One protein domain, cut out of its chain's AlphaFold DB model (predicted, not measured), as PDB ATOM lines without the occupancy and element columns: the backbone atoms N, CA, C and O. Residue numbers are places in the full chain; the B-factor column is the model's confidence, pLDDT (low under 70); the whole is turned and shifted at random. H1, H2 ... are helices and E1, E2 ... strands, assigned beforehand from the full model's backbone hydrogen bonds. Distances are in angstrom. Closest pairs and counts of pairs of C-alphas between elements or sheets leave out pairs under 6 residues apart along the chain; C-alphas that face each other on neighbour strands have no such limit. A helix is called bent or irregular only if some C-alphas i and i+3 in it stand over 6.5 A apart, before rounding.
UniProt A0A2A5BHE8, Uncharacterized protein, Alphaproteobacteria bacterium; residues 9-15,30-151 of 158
ATOM      1  N   ARG A   9     229.988 284.145 289.317       92.12
ATOM      2  CA  ARG A   9     230.958 283.104 288.952       92.12
ATOM      3  C   ARG A   9     230.838 281.951 289.930       92.12
ATOM      4  O   ARG A   9     230.914 282.188 291.132       92.12
ATOM      5  N   ILE A  10     230.713 280.726 289.433       88.94
ATOM      6  CA  ILE A  10     230.714 279.506 290.249       88.94
ATOM      7  C   ILE A  10     231.933 278.671 289.872       88.94
ATOM      8  O   ILE A  10     232.247 278.489 288.699       88.94
ATOM      9  N   TYR A  11     232.620 278.175 290.890       84.81
ATOM     10  CA  TYR A  11     233.798 277.332 290.816       84.81
ATOM     11  C   TYR A  11     233.465 275.987 291.456       84.81
ATOM     12  O   TYR A  11     233.172 275.925 292.649       84.81
ATOM     13  N   ILE A  12     233.581 274.895 290.718       73.62
ATOM     14  CA  ILE A  12     233.473 273.550 291.262       73.62
ATOM     15  C   ILE A  12     234.673 273.331 292.182       73.62
ATOM     16  O   ILE A  12     235.833 273.276 291.771       73.62
ATOM     17  N   ASN A  13     234.400 273.228 293.479       67.25
ATOM     18  CA  ASN A  13     235.413 272.911 294.469       67.25
ATOM     19  C   ASN A  13     235.362 271.412 294.766       67.25
ATOM     20  O   ASN A  13     234.509 270.952 295.509       67.25
ATOM     21  N   SER A  14     236.289 270.620 294.229       53.38
ATOM     22  CA  SER A  14     236.311 269.163 294.449       53.38
ATOM     23  C   SER A  14     236.584 268.735 295.903       53.38
ATOM     24  O   SER A  14     236.575 267.545 296.208       53.38
ATOM     25  N   ARG A  15     236.823 269.679 296.827       50.25
ATOM     26  CA  ARG A  15     237.231 269.418 298.220       50.25
ATOM     27  C   ARG A  15     236.108 269.529 299.263       50.25
ATOM     28  O   ARG A  15     236.413 269.651 300.447       50.25
ATOM     29  N   PHE A  30     234.318 279.048 299.920       72.00
ATOM     30  CA  PHE A  30     233.340 279.575 298.979       72.00
ATOM     31  C   PHE A  30     233.590 279.038 297.567       72.00
ATOM     32  O   PHE A  30     234.724 278.973 297.079       72.00
ATOM     33  N   ASN A  31     232.504 278.672 296.902       82.81
ATOM     34  CA  ASN A  31     232.502 278.133 295.550       82.81
ATOM     35  C   ASN A  31     231.890 279.103 294.541       82.81
ATOM     36  O   ASN A  31     231.684 278.731 293.396       82.81
ATOM     37  N   GLY A  32     231.671 280.362 294.910       88.31
ATOM     38  CA  GLY A  32     231.326 281.382 293.939       88.31
ATOM     39  C   GLY A  32     231.520 282.806 294.427       88.31
ATOM     40  O   GLY A  32     231.746 283.072 295.612       88.31
ATOM     41  N   THR A  33     231.425 283.726 293.477       92.19
ATOM     42  CA  THR A  33     231.396 285.166 293.720       92.19
ATOM     43  C   THR A  33     230.264 285.806 292.937       92.19
ATOM     44  O   THR A  33     229.970 285.396 291.819       92.19
ATOM     45  N   LEU A  34     229.657 286.834 293.514       93.69
ATOM     46  CA  LEU A  34     228.768 287.766 292.839       93.69
ATOM     47  C   LEU A  34     229.439 289.141 292.890       93.69
ATOM     48  O   LEU A  34     229.538 289.762 293.946       93.69
ATOM     49  N   ASP A  35     229.982 289.565 291.757       93.81
ATOM     50  CA  ASP A  35     230.694 290.826 291.591       93.81
ATOM     51  C   ASP A  35     229.732 291.877 291.032       93.81
ATOM     52  O   ASP A  35     229.274 291.739 289.901       93.81
ATOM     53  N   ILE A  36     229.432 292.922 291.802       92.94
ATOM     54  CA  ILE A  36     228.511 294.000 291.420       92.94
ATOM     55  C   ILE A  36     229.318 295.257 291.126       92.94
ATOM     56  O   ILE A  36     230.097 295.730 291.962       92.94
ATOM     57  N   HIS A  37     229.131 295.810 289.929       89.56
ATOM     58  CA  HIS A  37     229.867 296.984 289.488       89.56
ATOM     59  C   HIS A  37     229.574 298.188 290.394       89.56
ATOM     60  O   HIS A  37     228.421 298.530 290.632       89.56
ATOM     61  N   GLY A  38     230.625 298.820 290.923       88.00
ATOM     62  CA  GLY A  38     230.510 299.984 291.812       88.00
ATOM     63  C   GLY A  38     230.128 299.681 293.269       88.00
ATOM     64  O   GLY A  38     230.324 300.547 294.113       88.00
ATOM     65  N   ALA A  39     229.659 298.469 293.588       90.19
ATOM     66  CA  ALA A  39     229.211 298.105 294.938       90.19
ATOM     67  C   ALA A  39     230.176 297.149 295.660       90.19
ATOM     68  O   ALA A  39     230.443 297.314 296.847       90.19
ATOM     69  N   GLY A  40     230.749 296.173 294.947       90.81
ATOM     70  CA  GLY A  40     231.749 295.263 295.508       90.81
ATOM     71  C   GLY A  40     231.496 293.795 295.183       90.81
ATOM     72  O   GLY A  40     230.965 293.458 294.128       90.81
ATOM     73  N   LYS A  41     231.935 292.909 296.079       91.56
ATOM     74  CA  LYS A  41     231.917 291.456 295.880       91.56
ATOM     75  C   LYS A  41     231.182 290.767 297.017       91.56
ATOM     76  O   LYS A  41     231.479 291.014 298.184       91.56
ATOM     77  N   TRP A  42     230.312 289.831 296.663       92.38
ATOM     78  CA  TRP A  42     229.671 288.900 297.577       92.38
ATOM     79  C   TRP A  42     230.214 287.493 297.341       92.38
ATOM     80  O   TRP A  42     230.497 287.105 296.208       92.38
ATOM     81  N   LEU A  43     230.402 286.738 298.417       89.19
ATOM     82  CA  LEU A  43     230.846 285.348 298.388       89.19
ATOM     83  C   LEU A  43     229.659 284.428 298.633       89.19
ATOM     84  O   LEU A  43     228.791 284.743 299.452       89.19
ATOM     85  N   LEU A  44     229.662 283.286 297.953       89.19
ATOM     86  CA  LEU A  44     228.634 282.261 298.081       89.19
ATOM     87  C   LEU A  44     229.265 280.869 298.189       89.19
ATOM     88  O   LEU A  44     230.329 280.602 297.627       89.19
ATOM     89  N   ASP A  45     228.639 280.027 299.004       84.62
ATOM     90  CA  ASP A  45     229.030 278.645 299.282       84.62
ATOM     91  C   ASP A  45     227.803 277.758 299.059       84.62
ATOM     92  O   ASP A  45     226.954 277.621 299.942       84.62
ATOM     93  N   LEU A  46     227.653 277.285 297.818       86.50
ATOM     94  CA  LEU A  46     226.558 276.422 297.388       86.50
ATOM     95  C   LEU A  46     226.709 275.061 298.044       86.50
ATOM     96  O   LEU A  46     227.692 274.357 297.810       86.50
ATOM     97  N   ILE A  47     225.692 274.693 298.806       84.56
ATOM     98  CA  ILE A  47     225.545 273.373 299.397       84.56
ATOM     99  C   ILE A  47     224.233 272.751 298.920       84.56
ATOM    100  O   ILE A  47     223.283 273.489 298.650       84.56
ATOM    101  N   PRO A  48     224.157 271.416 298.809       86.44
ATOM    102  CA  PRO A  48     222.901 270.740 298.512       86.44
ATOM    103  C   PRO A  48     221.782 271.182 299.463       86.44
ATOM    104  O   PRO A  48     222.002 271.332 300.671       86.44
ATOM    105  N   LEU A  49     220.594 271.451 298.918       85.56
ATOM    106  CA  LEU A  49     219.488 272.016 299.693       85.56
ATOM    107  C   LEU A  49     219.030 271.057 300.804       85.56
ATOM    108  O   LEU A  49     218.724 271.486 301.913       85.56
ATOM    109  N   ASP A  50     219.060 269.753 300.553       81.56
ATOM    110  CA  ASP A  50     218.818 268.712 301.557       81.56
ATOM    111  C   ASP A  50     219.830 268.766 302.722       81.56
ATOM    112  O   ASP A  50     219.451 268.690 303.895       81.56
ATOM    113  N   GLN A  51     221.112 269.003 302.437       80.81
ATOM    114  CA  GLN A  51     222.137 269.206 303.463       80.81
ATOM    115  C   GLN A  51     221.922 270.503 304.246       80.81
ATOM    116  O   GLN A  51     222.219 270.548 305.445       80.81
ATOM    117  N   LEU A  52     221.410 271.556 303.602       79.75
ATOM    118  CA  LEU A  52     221.031 272.800 304.276       79.75
ATOM    119  C   LEU A  52     219.910 272.541 305.293       79.75
ATOM    120  O   LEU A  52     220.019 272.983 306.438       79.75
ATOM    121  N   VAL A  53     218.891 271.763 304.910       77.44
ATOM    122  CA  VAL A  53     217.788 271.336 305.790       77.44
ATOM    123  C   VAL A  53     218.315 270.563 306.999       77.44
ATOM    124  O   VAL A  53     217.956 270.875 308.137       77.44
ATOM    125  N   MET A  54     219.237 269.620 306.788       74.31
ATOM    126  CA  MET A  54     219.866 268.865 307.881       74.31
ATOM    127  C   MET A  54     220.714 269.748 308.816       74.31
ATOM    128  O   MET A  54     220.878 269.427 309.993       74.31
ATOM    129  N   ASN A  55     221.235 270.876 308.322       70.12
ATOM    130  CA  ASN A  55     222.074 271.818 309.070       70.12
ATOM    131  C   ASN A  55     221.331 273.092 309.519       70.12
ATOM    132  O   ASN A  55     221.984 274.096 309.829       70.12
ATOM    133  N   ARG A  56     219.992 273.047 309.615       67.38
ATOM    134  CA  ARG A  56     219.095 274.141 310.050       67.38
ATOM    135  C   ARG A  56     219.646 274.998 311.197       67.38
ATOM    136  O   ARG A  56     219.510 276.214 311.169       67.38
ATOM    137  N   ALA A  57     220.294 274.385 312.189       64.19
ATOM    138  CA  ALA A  57     220.820 275.076 313.372       64.19
ATOM    139  C   ALA A  57     221.875 276.166 313.068       64.19
ATOM    140  O   ALA A  57     222.200 276.966 313.940       64.19
ATOM    141  N   LYS A  58     222.440 276.199 311.853       64.88
ATOM    142  CA  LYS A  58     223.467 277.170 311.431       64.88
ATOM    143  C   LYS A  58     222.902 278.373 310.658       64.88
ATOM    144  O   LYS A  58     223.687 279.172 310.129       64.88
ATOM    145  N   LEU A  59     221.577 278.487 310.558       69.50
ATOM    146  CA  LEU A  59     220.851 279.542 309.845       69.50
ATOM    147  C   LEU A  59     219.932 280.288 310.809       69.50
ATOM    148  O   LEU A  59     219.438 279.701 311.769       69.50
ATOM    149  N   SER A  60     219.685 281.572 310.539       78.25
ATOM    150  CA  SER A  60     218.513 282.218 311.127       78.25
ATOM    151  C   SER A  60     217.258 281.544 310.573       78.25
ATOM    152  O   SER A  60     217.220 281.154 309.404       78.25
ATOM    153  N   GLU A  61     216.246 281.390 311.425       81.00
ATOM    154  CA  GLU A  61     214.981 280.742 311.070       81.00
ATOM    155  C   GLU A  61     214.304 281.436 309.883       81.00
ATOM    156  O   GLU A  61     213.904 280.774 308.934       81.00
ATOM    157  N   GLU A  62     214.301 282.767 309.877       81.62
ATOM    158  CA  GLU A  62     213.770 283.590 308.789       81.62
ATOM    159  C   GLU A  62     214.442 283.305 307.437       81.62
ATOM    160  O   GLU A  62     213.766 283.016 306.453       81.62
ATOM    161  N   LEU A  63     215.779 283.309 307.383       80.75
ATOM    162  CA  LEU A  63     216.513 283.061 306.139       80.75
ATOM    163  C   LEU A  63     216.307 281.631 305.637       80.75
ATOM    164  O   LEU A  63     216.234 281.403 304.433       80.75
ATOM    165  N   PHE A  64     216.211 280.669 306.555       84.19
ATOM    166  CA  PHE A  64     215.885 279.296 306.203       84.19
ATOM    167  C   PHE A  64     214.481 279.193 305.598       84.19
ATOM    168  O   PHE A  64     214.336 278.619 304.520       84.19
ATOM    169  N   THR A  65     213.471 279.782 306.242       85.75
ATOM    170  CA  THR A  65     212.089 279.802 305.743       85.75
ATOM    171  C   THR A  65     212.016 280.430 304.356       85.75
ATOM    172  O   THR A  65     211.499 279.790 303.445       85.75
ATOM    173  N   MET A  66     212.648 281.591 304.146       86.50
ATOM    174  CA  MET A  66     212.680 282.242 302.832       86.50
ATOM    175  C   MET A  66     213.285 281.348 301.743       86.50
ATOM    176  O   MET A  66     212.705 281.225 300.666       86.50
ATOM    177  N   ILE A  67     214.422 280.689 302.001       88.12
ATOM    178  CA  ILE A  67     215.050 279.776 301.027       88.12
ATOM    179  C   ILE A  67     214.109 278.602 300.703       88.12
ATOM    180  O   ILE A  67     213.973 278.209 299.543       88.12
ATOM    181  N   MET A  68     213.441 278.044 301.713       89.00
ATOM    182  CA  MET A  68     212.565 276.885 301.540       89.00
ATOM    183  C   MET A  68     211.248 277.226 300.838       89.00
ATOM    184  O   MET A  68     210.780 276.428 300.032       89.00
ATOM    185  N   GLU A  69     210.649 278.379 301.117       89.25
ATOM    186  CA  GLU A  69     209.442 278.847 300.427       89.25
ATOM    187  C   GLU A  69     209.769 279.216 298.983       89.25
ATOM    188  O   GLU A  69     209.187 278.660 298.055       89.25
ATOM    189  N   THR A  70     210.819 280.013 298.779       88.88
ATOM    190  CA  THR A  70     211.216 280.437 297.433       88.88
ATOM    191  C   THR A  70     211.629 279.259 296.550       88.88
ATOM    192  O   THR A  70     211.326 279.243 295.362       88.88
ATOM    193  N   SER A  71     212.293 278.237 297.107       86.56
ATOM    194  CA  SER A  71     212.632 277.034 296.328       86.56
ATOM    195  C   SER A  71     211.393 276.273 295.851       86.56
ATOM    196  O   SER A  71     211.403 275.765 294.732       86.56
ATOM    197  N   LYS A  72     210.319 276.224 296.648       86.69
ATOM    198  CA  LYS A  72     209.051 275.597 296.246       86.69
ATOM    199  C   LYS A  72     208.325 276.414 295.187       86.69
ATOM    200  O   LYS A  72     207.787 275.822 294.259       86.69
ATOM    201  N   ASP A  73     208.327 277.735 295.321       85.50
ATOM    202  CA  ASP A  73     207.606 278.621 294.408       85.50
ATOM    203  C   ASP A  73     208.280 278.679 293.033       85.50
ATOM    204  O   ASP A  73     207.618 278.525 292.009       85.50
ATOM    205  N   ILE A  74     209.608 278.827 293.013       81.56
ATOM    206  CA  ILE A  74     210.394 278.960 291.780       81.56
ATOM    207  C   ILE A  74     210.644 277.592 291.113       81.56
ATOM    208  O   ILE A  74     210.721 277.482 289.888       81.56
ATOM    209  N   PHE A  75     210.784 276.520 291.903       81.56
ATOM    210  CA  PHE A  75     211.155 275.188 291.409       81.56
ATOM    211  C   PHE A  75     210.217 274.062 291.907       81.56
ATOM    212  O   PHE A  75     210.694 273.046 292.420       81.56
ATOM    213  N   PRO A  76     208.887 274.155 291.695       74.38
ATOM    214  CA  PRO A  76     207.883 273.286 292.334       74.38
ATOM    215  C   PRO A  76     207.962 271.796 291.964       74.38
ATOM    216  O   PRO A  76     207.378 270.955 292.645       74.38
ATOM    217  N   LEU A  77     208.655 271.453 290.876       75.56
ATOM    218  CA  LEU A  77     208.782 270.083 290.358       75.56
ATOM    219  C   LEU A  77     210.208 269.529 290.462       75.56
ATOM    220  O   LEU A  77     210.489 268.462 289.917       75.56
ATOM    221  N   ILE A  78     211.116 270.268 291.100       74.69
ATOM    222  CA  ILE A  78     212.522 269.891 291.214       74.69
ATOM    223  C   ILE A  78     212.754 269.243 292.570       74.69
ATOM    224  O   ILE A  78     212.267 269.703 293.603       74.69
ATOM    225  N   THR A  79     213.493 268.141 292.561       74.88
ATOM    226  CA  THR A  79     213.825 267.430 293.792       74.88
ATOM    227  C   THR A  79     214.937 268.165 294.549       74.88
ATOM    228  O   THR A  79     215.812 268.787 293.949       74.88
ATOM    229  N   THR A  80     214.922 268.153 295.887       75.06
ATOM    230  CA  THR A  80     215.849 268.977 296.697       75.06
ATOM    231  C   THR A  80     217.327 268.624 296.496       75.06
ATOM    232  O   THR A  80     218.192 269.450 296.760       75.06
ATOM    233  N   ASN A  81     217.629 267.418 296.021       74.81
ATOM    234  CA  ASN A  81     218.968 266.952 295.641       74.81
ATOM    235  C   ASN A  81     219.453 267.501 294.284       74.81
ATOM    236  O   ASN A  81     220.636 267.389 293.978       74.81
ATOM    237  N   GLU A  82     218.570 268.088 293.476       82.88
ATOM    238  CA  GLU A  82     218.913 268.796 292.233       82.88
ATOM    239  C   GLU A  82     219.096 270.309 292.457       82.88
ATOM    240  O   GLU A  82     219.469 271.038 291.534       82.88
ATOM    241  N   LEU A  83     218.854 270.779 293.687       88.81
ATOM    242  CA  LEU A  83     218.992 272.172 294.085       88.81
ATOM    243  C   LEU A  83     220.200 272.360 294.999       88.81
ATOM    244  O   LEU A  83     220.386 271.647 295.987       88.81
ATOM    245  N   LEU A  84     220.989 273.388 294.707       89.75
ATOM    246  CA  LEU A  84     221.992 273.904 295.629       89.75
ATOM    247  C   LEU A  84     221.534 275.260 296.154       89.75
ATOM    248  O   LEU A  84     220.940 276.036 295.416       89.75
ATOM    249  N   ALA A  85     221.847 275.583 297.401       90.50
ATOM    250  CA  ALA A  85     221.556 276.885 297.981       90.50
ATOM    251  C   ALA A  85     222.801 277.477 298.634       90.50
ATOM    252  O   ALA A  85     223.619 276.762 299.215       90.50
ATOM    253  N   ALA A  86     222.932 278.798 298.561       89.06
ATOM    254  CA  ALA A  86     223.980 279.528 299.253       89.06
ATOM    255  C   ALA A  86     223.438 280.793 299.906       89.06
ATOM    256  O   ALA A  86     222.468 281.402 299.463       89.06
ATOM    257  N   ARG A  87     224.146 281.223 300.946       88.38
ATOM    258  CA  ARG A  87     224.004 282.559 301.525       88.38
ATOM    259  C   ARG A  87     224.981 283.504 300.843       88.38
ATOM    260  O   ARG A  87     226.113 283.108 300.566       88.38
ATOM    261  N   LEU A  88     224.559 284.746 300.640       90.06
ATOM    262  CA  LEU A  88     225.383 285.795 300.054       90.06
ATOM    263  C   LEU A  88     225.996 286.648 301.161       90.06
ATOM    264  O   LEU A  88     225.285 287.319 301.909       90.06
ATOM    265  N   TYR A  89     227.322 286.639 301.252       88.44
ATOM    266  CA  TYR A  89     228.068 287.425 302.231       88.44
ATOM    267  C   TYR A  89     228.844 288.528 301.545       88.44
ATOM    268  O   TYR A  89     229.667 288.236 300.677       88.44
ATOM    269  N   TYR A  90     228.651 289.773 301.971       89.81
ATOM    270  CA  TYR A  90     229.512 290.850 301.504       89.81
ATOM    271  C   TYR A  90     230.968 290.572 301.907       89.81
ATOM    272  O   TYR A  90     231.240 290.153 303.035       89.81
ATOM    273  N   TYR A  91     231.906 290.790 300.984       88.00
ATOM    274  CA  TYR A  91     233.340 290.614 301.204       88.00
ATOM    275  C   TYR A  91     234.037 291.971 301.325       88.00
ATOM    276  O   TYR A  91     234.577 292.486 300.340       88.00
ATOM    277  N   PRO A  92     234.047 292.574 302.528       82.56
ATOM    278  CA  PRO A  92     234.656 293.876 302.723       82.56
ATOM    279  C   PRO A  92     236.185 293.784 302.701       82.56
ATOM    280  O   PRO A  92     236.781 292.805 303.161       82.56
ATOM    281  N   ALA A  93     236.843 294.878 302.308       77.44
ATOM    282  CA  ALA A  93     238.298 295.024 302.427       77.44
ATOM    283  C   ALA A  93     238.799 294.829 303.875       77.44
ATOM    284  O   ALA A  93     239.894 294.315 304.096       77.44
ATOM    285  N   SER A  94     237.967 295.176 304.865       73.50
ATOM    286  CA  SER A  94     238.247 295.015 306.297       73.50
ATOM    287  C   SER A  94     238.287 293.555 306.768       73.50
ATOM    288  O   SER A  94     238.729 293.294 307.889       73.50
ATOM    289  N   ARG A  95     237.810 292.602 305.949       71.31
ATOM    290  CA  ARG A  95     237.676 291.171 306.285       71.31
ATOM    291  C   ARG A  95     236.929 290.918 307.604       71.31
ATOM    292  O   ARG A  95     237.172 289.911 308.274       71.31
ATOM    293  N   ARG A  96     236.036 291.829 308.006       70.88
ATOM    294  CA  ARG A  96     235.114 291.623 309.134       70.88
ATOM    295  C   ARG A  96     233.976 290.706 308.714       70.88
ATOM    296  O   ARG A  96     233.620 290.677 307.540       70.88
ATOM    297  N   LYS A  97     233.462 289.908 309.655       65.94
ATOM    298  CA  LYS A  97     232.335 288.999 309.411       65.94
ATOM    299  C   LYS A  97     231.054 289.818 309.290       65.94
ATOM    300  O   LYS A  97     230.631 290.399 310.281       65.94
ATOM    301  N   GLU A  98     230.466 289.833 308.103       76.56
ATOM    302  CA  GLU A  98     229.186 290.494 307.850       76.56
ATOM    303  C   GLU A  98     228.039 289.473 307.937       76.56
ATOM    304  O   GLU A  98     228.255 288.277 307.684       76.56
ATOM    305  N   PRO A  99     226.824 289.903 308.321       80.44
ATOM    306  CA  PRO A  99     225.633 289.081 308.149       80.44
ATOM    307  C   PRO A  99     225.404 288.767 306.662       80.44
ATOM    308  O   PRO A  99     225.946 289.430 305.773       80.44
ATOM    309  N   ALA A 100     224.616 287.727 306.387       83.19
ATOM    310  CA  ALA A 100     224.197 287.448 305.018       83.19
ATOM    311  C   ALA A 100     223.278 288.582 304.533       83.19
ATOM    312  O   ALA A 100     222.361 288.964 305.253       83.19
ATOM    313  N   ALA A 101     223.533 289.097 303.331       88.69
ATOM    314  CA  ALA A 101     222.732 290.146 302.690       88.69
ATOM    315  C   ALA A 101     221.676 289.571 301.725       88.69
ATOM    316  O   ALA A 101     220.883 290.297 301.137       88.69
ATOM    317  N   GLY A 102     221.686 288.253 301.522       91.75
ATOM    318  CA  GLY A 102     220.804 287.583 300.579       91.75
ATOM    319  C   GLY A 102     221.091 286.092 300.470       91.75
ATOM    320  O   GLY A 102     221.871 285.527 301.249       91.75
ATOM    321  N   PHE A 103     220.488 285.458 299.474       92.75
ATOM    322  CA  PHE A 103     220.674 284.047 299.164       92.75
ATOM    323  C   PHE A 103     220.588 283.788 297.658       92.75
ATOM    324  O   PHE A 103     220.125 284.620 296.879       92.75
ATOM    325  N   CYS A 104     221.038 282.611 297.243       93.81
ATOM    326  CA  CYS A 104     220.778 282.106 295.906       93.81
ATOM    327  C   CYS A 104     220.433 280.619 295.933       93.81
ATOM    328  O   CYS A 104     220.819 279.898 296.856       93.81
ATOM    329  N   ILE A 105     219.693 280.182 294.915       93.44
ATOM    330  CA  ILE A 105     219.297 278.792 294.695       93.44
ATOM    331  C   ILE A 105     219.662 278.442 293.256       93.44
ATOM    332  O   ILE A 105     219.196 279.088 292.321       93.44
ATOM    333  N   MET A 106     220.514 277.443 293.074       92.31
ATOM    334  CA  MET A 106     220.922 276.937 291.771       92.31
ATOM    335  C   MET A 106     220.152 275.660 291.446       92.31
ATOM    336  O   MET A 106     220.213 274.691 292.200       92.31
ATOM    337  N   ASP A 107     219.498 275.659 290.291       90.81
ATOM    338  CA  ASP A 107     218.994 274.466 289.623       90.81
ATOM    339  C   ASP A 107     220.121 273.876 288.772       90.81
ATOM    340  O   ASP A 107     220.506 274.430 287.735       90.81
ATOM    341  N   VAL A 108     220.661 272.744 289.228       85.12
ATOM    342  CA  VAL A 108     221.781 272.061 288.568       85.12
ATOM    343  C   VAL A 108     221.353 271.445 287.237       85.12
ATOM    344  O   VAL A 108     222.152 271.362 286.307       85.12
ATOM    345  N   ARG A 109     220.092 271.023 287.111       84.00
ATOM    346  CA  ARG A 109     219.591 270.359 285.905       84.00
ATOM    347  C   ARG A 109     219.409 271.351 284.763       84.00
ATOM    348  O   ARG A 109     219.720 271.024 283.619       84.00
ATOM    349  N   ARG A 110     218.868 272.535 285.057       86.25
ATOM    350  CA  ARG A 110     218.627 273.579 284.047       86.25
ATOM    351  C   ARG A 110     219.777 274.574 283.918       86.25
ATOM    352  O   ARG A 110     219.715 275.412 283.028       86.25
ATOM    353  N   ASN A 111     220.807 274.474 284.761       88.69
ATOM    354  CA  ASN A 111     221.898 275.446 284.853       88.69
ATOM    355  C   ASN A 111     221.369 276.874 285.022       88.69
ATOM    356  O   ASN A 111     221.797 277.791 284.335       88.69
ATOM    357  N   ASN A 112     220.434 277.068 285.946       91.25
ATOM    358  CA  ASN A 112     219.901 278.387 286.265       91.25
ATOM    359  C   ASN A 112     220.173 278.703 287.731       91.25
ATOM    360  O   ASN A 112     220.213 277.807 288.571       91.25
ATOM    361  N   ILE A 113     220.334 279.982 288.049       92.62
ATOM    362  CA  ILE A 113     220.494 280.446 289.422       92.62
ATOM    363  C   ILE A 113     219.497 281.554 289.729       92.62
ATOM    364  O   ILE A 113     219.473 282.592 289.078       92.62
ATOM    365  N   PHE A 114     218.678 281.328 290.744       94.19
ATOM    366  CA  PHE A 114     217.858 282.354 291.356       94.19
ATOM    367  C   PHE A 114     218.679 283.105 292.403       94.19
ATOM    368  O   PHE A 114     219.348 282.481 293.227       94.19
ATOM    369  N   VAL A 115     218.647 284.434 292.370       93.56
ATOM    370  CA  VAL A 115     219.414 285.306 293.264       93.56
ATOM    371  C   VAL A 115     218.476 286.321 293.897       93.56
ATOM    372  O   VAL A 115     217.773 287.026 293.178       93.56
ATOM    373  N   VAL A 116     218.532 286.425 295.225       93.56
ATOM    374  CA  VAL A 116     217.925 287.506 296.009       93.56
ATOM    375  C   VAL A 116     219.024 288.170 296.817       93.56
ATOM    376  O   VAL A 116     219.661 287.531 297.656       93.56
ATOM    377  N   LEU A 117     219.259 289.452 296.564       93.12
ATOM    378  CA  LEU A 117     220.228 290.264 297.281       93.12
ATOM    379  C   LEU A 117     219.684 291.677 297.457       93.12
ATOM    380  O   LEU A 117     219.450 292.373 296.471       93.12
ATOM    381  N   THR A 118     219.601 292.113 298.707       90.81
ATOM    382  CA  THR A 118     219.256 293.490 299.054       90.81
ATOM    383  C   THR A 118     220.306 294.013 300.025       90.81
ATOM    384  O   THR A 118     220.526 293.437 301.090       90.81
ATOM    385  N   ASP A 119     221.010 295.077 299.642       90.06
ATOM    386  CA  ASP A 119     222.015 295.723 300.487       90.06
ATOM    387  C   ASP A 119     221.919 297.248 300.350       90.06
ATOM    388  O   ASP A 119     222.521 297.863 299.461       90.06
ATOM    389  N   ASP A 120     221.162 297.859 301.263       88.81
ATOM    390  CA  ASP A 120     220.889 299.302 301.293       88.81
ATOM    391  C   ASP A 120     222.165 300.144 301.388       88.81
ATOM    392  O   ASP A 120     222.221 301.261 300.874       88.81
ATOM    393  N   ARG A 121     223.233 299.601 301.993       88.69
ATOM    394  CA  ARG A 121     224.520 300.301 302.147       88.69
ATOM    395  C   ARG A 121     225.144 300.649 300.801       88.69
ATOM    396  O   ARG A 121     225.884 301.625 300.706       88.69
ATOM    397  N   PHE A 122     224.864 299.835 299.788       89.62
ATOM    398  CA  PHE A 122     225.396 299.979 298.438       89.62
ATOM    399  C   PHE A 122     224.303 300.255 297.398       89.62
ATOM    400  O   PHE A 122     224.608 300.269 296.208       89.62
ATOM    401  N   ASN A 123     223.053 300.482 297.830       89.75
ATOM    402  CA  ASN A 123     221.885 300.633 296.957       89.75
ATOM    403  C   ASN A 123     221.735 299.459 295.966       89.75
ATOM    404  O   ASN A 123     221.490 299.647 294.771       89.75
ATOM    405  N   VAL A 124     221.945 298.240 296.466       91.00
ATOM    406  CA  VAL A 124     221.846 297.009 295.680       91.00
ATOM    407  C   VAL A 124     220.496 296.353 295.924       91.00
ATOM    408  O   VAL A 124     220.138 296.068 297.061       91.00
ATOM    409  N   ASP A 125     219.805 296.054 294.831       91.75
ATOM    410  CA  ASP A 125     218.604 295.226 294.782       91.75
ATOM    411  C   ASP A 125     218.700 294.325 293.543       91.75
ATOM    412  O   ASP A 125     218.825 294.813 292.412       91.75
ATOM    413  N   ILE A 126     218.767 293.014 293.766       91.75
ATOM    414  CA  ILE A 126     218.797 291.972 292.740       91.75
ATOM    415  C   ILE A 126     217.788 290.910 293.156       91.75
ATOM    416  O   ILE A 126     217.942 290.283 294.201       91.75
ATOM    417  N   ASN A 127     216.801 290.668 292.303       92.00
ATOM    418  CA  ASN A 127     215.833 289.596 292.470       92.00
ATOM    419  C   ASN A 127     215.503 289.010 291.095       92.00
ATOM    420  O   ASN A 127     214.950 289.708 290.245       92.00
ATOM    421  N   GLY A 128     215.900 287.764 290.841       91.50
ATOM    422  CA  GLY A 128     215.589 287.110 289.573       91.50
ATOM    423  C   GLY A 128     216.353 285.820 289.317       91.50
ATOM    424  O   GLY A 128     217.282 285.465 290.047       91.50
ATOM    425  N   ILE A 129     215.948 285.123 288.254       92.50
ATOM    426  CA  ILE A 129     216.585 283.893 287.781       92.50
ATOM    427  C   ILE A 129     217.480 284.210 286.591       92.50
ATOM    428  O   ILE A 129     217.031 284.807 285.618       92.50
ATOM    429  N   TYR A 130     218.724 283.751 286.639       92.69
ATOM    430  CA  TYR A 130     219.723 283.985 285.606       92.69
ATOM    431  C   TYR A 130     220.228 282.655 285.042       92.69
ATOM    432  O   TYR A 130     220.576 281.761 285.823       92.69
ATOM    433  N   PRO A 131     220.311 282.506 283.711       92.69
ATOM    434  CA  PRO A 131     220.925 281.333 283.114       92.69
ATOM    435  C   PRO A 131     222.443 281.359 283.321       92.69
ATOM    436  O   PRO A 131     223.100 282.397 283.163       92.69
ATOM    437  N   LEU A 132     222.993 280.202 283.680       90.81
ATOM    438  CA  LEU A 132     224.421 279.958 283.823       90.81
ATOM    439  C   LEU A 132     224.976 279.375 282.525       90.81
ATOM    440  O   LEU A 132     224.547 278.328 282.047       90.81
ATOM    441  N   ASN A 133     226.012 280.021 282.007       90.50
ATOM    442  CA  ASN A 133     226.793 279.522 280.891       90.50
ATOM    443  C   ASN A 133     228.011 278.763 281.422       90.50
ATOM    444  O   ASN A 133     228.790 279.309 282.211       90.50
ATOM    445  N   THR A 134     228.196 277.524 280.968       86.44
ATOM    446  CA  THR A 134     229.416 276.755 281.237       86.44
ATOM    447  C   THR A 134     230.595 277.401 280.521       86.44
ATOM    448  O   THR A 134     230.517 277.688 279.326       86.44
ATOM    449  N   ILE A 135     231.710 277.599 281.223       83.06
ATOM    450  CA  ILE A 135     232.943 278.071 280.592       83.06
ATOM    451  C   ILE A 135     233.869 276.891 280.350       83.06
ATOM    452  O   ILE A 135     234.490 276.353 281.262       83.06
ATOM    453  N   THR A 136     234.052 276.552 279.083       63.28
ATOM    454  CA  THR A 136     235.162 275.708 278.649       63.28
ATOM    455  C   THR A 136     236.359 276.602 278.355       63.28
ATOM    456  O   THR A 136     236.452 277.186 277.276       63.28
ATOM    457  N   ALA A 137     237.279 276.752 279.306       58.47
ATOM    458  CA  ALA A 137     238.574 277.347 279.004       58.47
ATOM    459  C   ALA A 137     239.707 276.477 279.550       58.47
ATOM    460  O   ALA A 137     239.824 276.237 280.747       58.47
ATOM    461  N   GLU A 138     240.588 276.050 278.654       51.53
ATOM    462  CA  GLU A 138     241.915 275.569 279.005       51.53
ATOM    463  C   GLU A 138     242.813 276.801 279.179       51.53
ATOM    464  O   GLU A 138     243.257 277.415 278.210       51.53
ATOM    465  N   LYS A 139     243.082 277.223 280.418       48.53
ATOM    466  CA  LYS A 139     244.225 278.106 280.689       48.53
ATOM    467  C   LYS A 139     245.108 277.503 281.760       48.53
ATOM    468  O   LYS A 139     244.707 277.352 282.913       48.53
ATOM    469  N   GLN A 140     246.349 277.234 281.365       42.41
ATOM    470  CA  GLN A 140     247.434 276.859 282.258       42.41
ATOM    471  C   GLN A 140     247.572 277.909 283.379       42.41
ATOM    472  O   GLN A 140     247.859 279.080 283.132       42.41
ATOM    473  N   GLY A 141     247.334 277.486 284.624       53.84
ATOM    474  CA  GLY A 141     247.744 278.210 285.832       53.84
ATOM    475  C   GLY A 141     246.764 279.219 286.451       53.84
ATOM    476  O   GLY A 141     247.117 279.812 287.468       53.84
ATOM    477  N   ARG A 142     245.546 279.430 285.924       58.06
ATOM    478  CA  ARG A 142     244.524 280.276 286.590       58.06
ATOM    479  C   ARG A 142     243.281 279.465 286.950       58.06
ATOM    480  O   ARG A 142     242.834 278.650 286.156       58.06
ATOM    481  N   LYS A 143     242.704 279.714 288.134       62.22
ATOM    482  CA  LYS A 143     241.401 279.153 288.527       62.22
ATOM    483  C   LYS A 143     240.318 279.827 287.683       62.22
ATOM    484  O   LYS A 143     240.037 281.011 287.875       62.22
ATOM    485  N   ILE A 144     239.778 279.101 286.715       75.12
ATOM    486  CA  ILE A 144     238.676 279.555 285.864       75.12
ATOM    487  C   ILE A 144     237.367 279.147 286.545       75.12
ATOM    488  O   ILE A 144     237.338 278.156 287.270       75.12
ATOM    489  N   ALA A 145     236.328 279.968 286.398       83.75
ATOM    490  CA  ALA A 145     234.987 279.606 286.841       83.75
ATOM    491  C   ALA A 145     234.417 278.533 285.913       83.75
ATOM    492  O   ALA A 145     234.582 278.633 284.703       83.75
ATOM    493  N   ASP A 146     233.734 277.547 286.469       85.19
ATOM    494  CA  ASP A 146     233.058 276.508 285.694       85.19
ATOM    495  C   ASP A 146     231.756 277.045 285.091       85.19
ATOM    496  O   ASP A 146     231.400 276.693 283.968       85.19
ATOM    497  N   PHE A 147     231.089 277.964 285.800       88.75
ATOM    498  CA  PHE A 147     229.854 278.602 285.346       88.75
ATOM    499  C   PHE A 147     229.873 280.115 285.557       88.75
ATOM    500  O   PHE A 147     230.397 280.606 286.565       88.75
ATOM    501  N   ILE A 148     229.249 280.854 284.634       90.12
ATOM    502  CA  ILE A 148     229.015 282.298 284.747       90.12
ATOM    503  C   ILE A 148     227.572 282.669 284.429       90.12
ATOM    504  O   ILE A 148     227.019 282.232 283.426       90.12
ATOM    505  N   ALA A 149     227.019 283.568 285.238       91.88
ATOM    506  CA  ALA A 149     225.851 284.376 284.901       91.88
ATOM    507  C   ALA A 149     226.213 285.863 285.011       91.88
ATOM    508  O   ALA A 149     227.055 286.246 285.822       91.88
ATOM    509  N   SER A 150     225.585 286.724 284.225       87.94
ATOM    510  CA  SER A 150     225.696 288.180 284.369       87.94
ATOM    511  C   SER A 150     224.320 288.812 284.224       87.94
ATOM    512  O   SER A 150     223.408 288.189 283.692       87.94
ATOM    513  N   SER A 151     224.162 290.061 284.653       84.12
ATOM    514  CA  SER A 151     222.938 290.837 284.389       84.12
ATOM    515  C   SER A 151     222.712 291.155 282.905       84.12
ATOM    516  O   SER A 151     221.658 291.680 282.553       84.12
TER     517      SER A 151
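What this domain is: This is residues 9 to 15 and 30 to 151 of the 158 residues of an uncharacterized protein of Alphaproteobacteria bacterium (UniProt A0A2A5BHE8). A six-stranded antiparallel sheet is curled like part of a barrel, with E1 and E2 facing E4, E5 and E6 across the fold, and E7 lies by the gap between the edges E1 and E6. Helix H2 packs over E3 and E4 on the outside of the curl, and the short helix H1 is on the same face but beside the strands, over none of them. The printed part has 129 residues, with two named helices and seven named strands in the order E1 E2 H1 H2 E3 E4 E5 E6 E7 along the chain; the sheet's order is E1 - E2 - E3 - E4 - E5 - E6, and the class is mixed, helices and strands. The whole is compact, with a radius of gyration of the C-alphas of 14.6 A and spans of 40 by 34 by 28 A.

Where its parts are: E1, residues 32 to 36, begins at C-alpha 32 (231.326, 281.382, 293.939), and E2 is residues 40 to 44. H1 is residues 49 to 54; H2, residues 61 to 74, measures 19.9 A. E3, residues 83 to 90, spans 22.7 A; E4, residues 100 to 107, 20.8 A; E5, residues 112 to 119, 22.5 A; E6, residues 124 to 131, 20.1 A. E7, residues 147 to 150, ends at (225.696, 288.180, 284.369).

How they stand to each other: In this folded sheet, bent back on itself, E3 is the hinge. Between the antiparallel neighbours E1 and E2, N 34 and O 42 are within hydrogen-bond range at 2.8 A, and between the antiparallel neighbours E2 and E3, N 43 and O 89 are within range at 2.8 A. E3 to E6 form a meander, each strand the antiparallel neighbour of the one before: N 86 and O 104 are 2.9 A apart, N 105 and O 114 2.9 A, N 117 and O 126 2.8 A. H2 is over E3 and E4 at a height over the sheet of 9.7 A; C-alphas 71 and 105 are its closest to E4, 7.1 A. H1 is on the same face, its Leu 49 C-alpha 5.1 A from that of Leu 84. In both helices every O i to N i+4 pair is within range. E7 pairs with no named strand; C-alphas 131 and 149, the closest of E6 and E7, are 6.1 A apart.

The domain as a whole: Residues 16 to 29 are not printed, and C-alphas 15 and 30 are 10.9 A apart. The link E6 to E7 is long. Confidence is under 70 at residues 13 to 15, 56 to 59, 97 and 136 to 143.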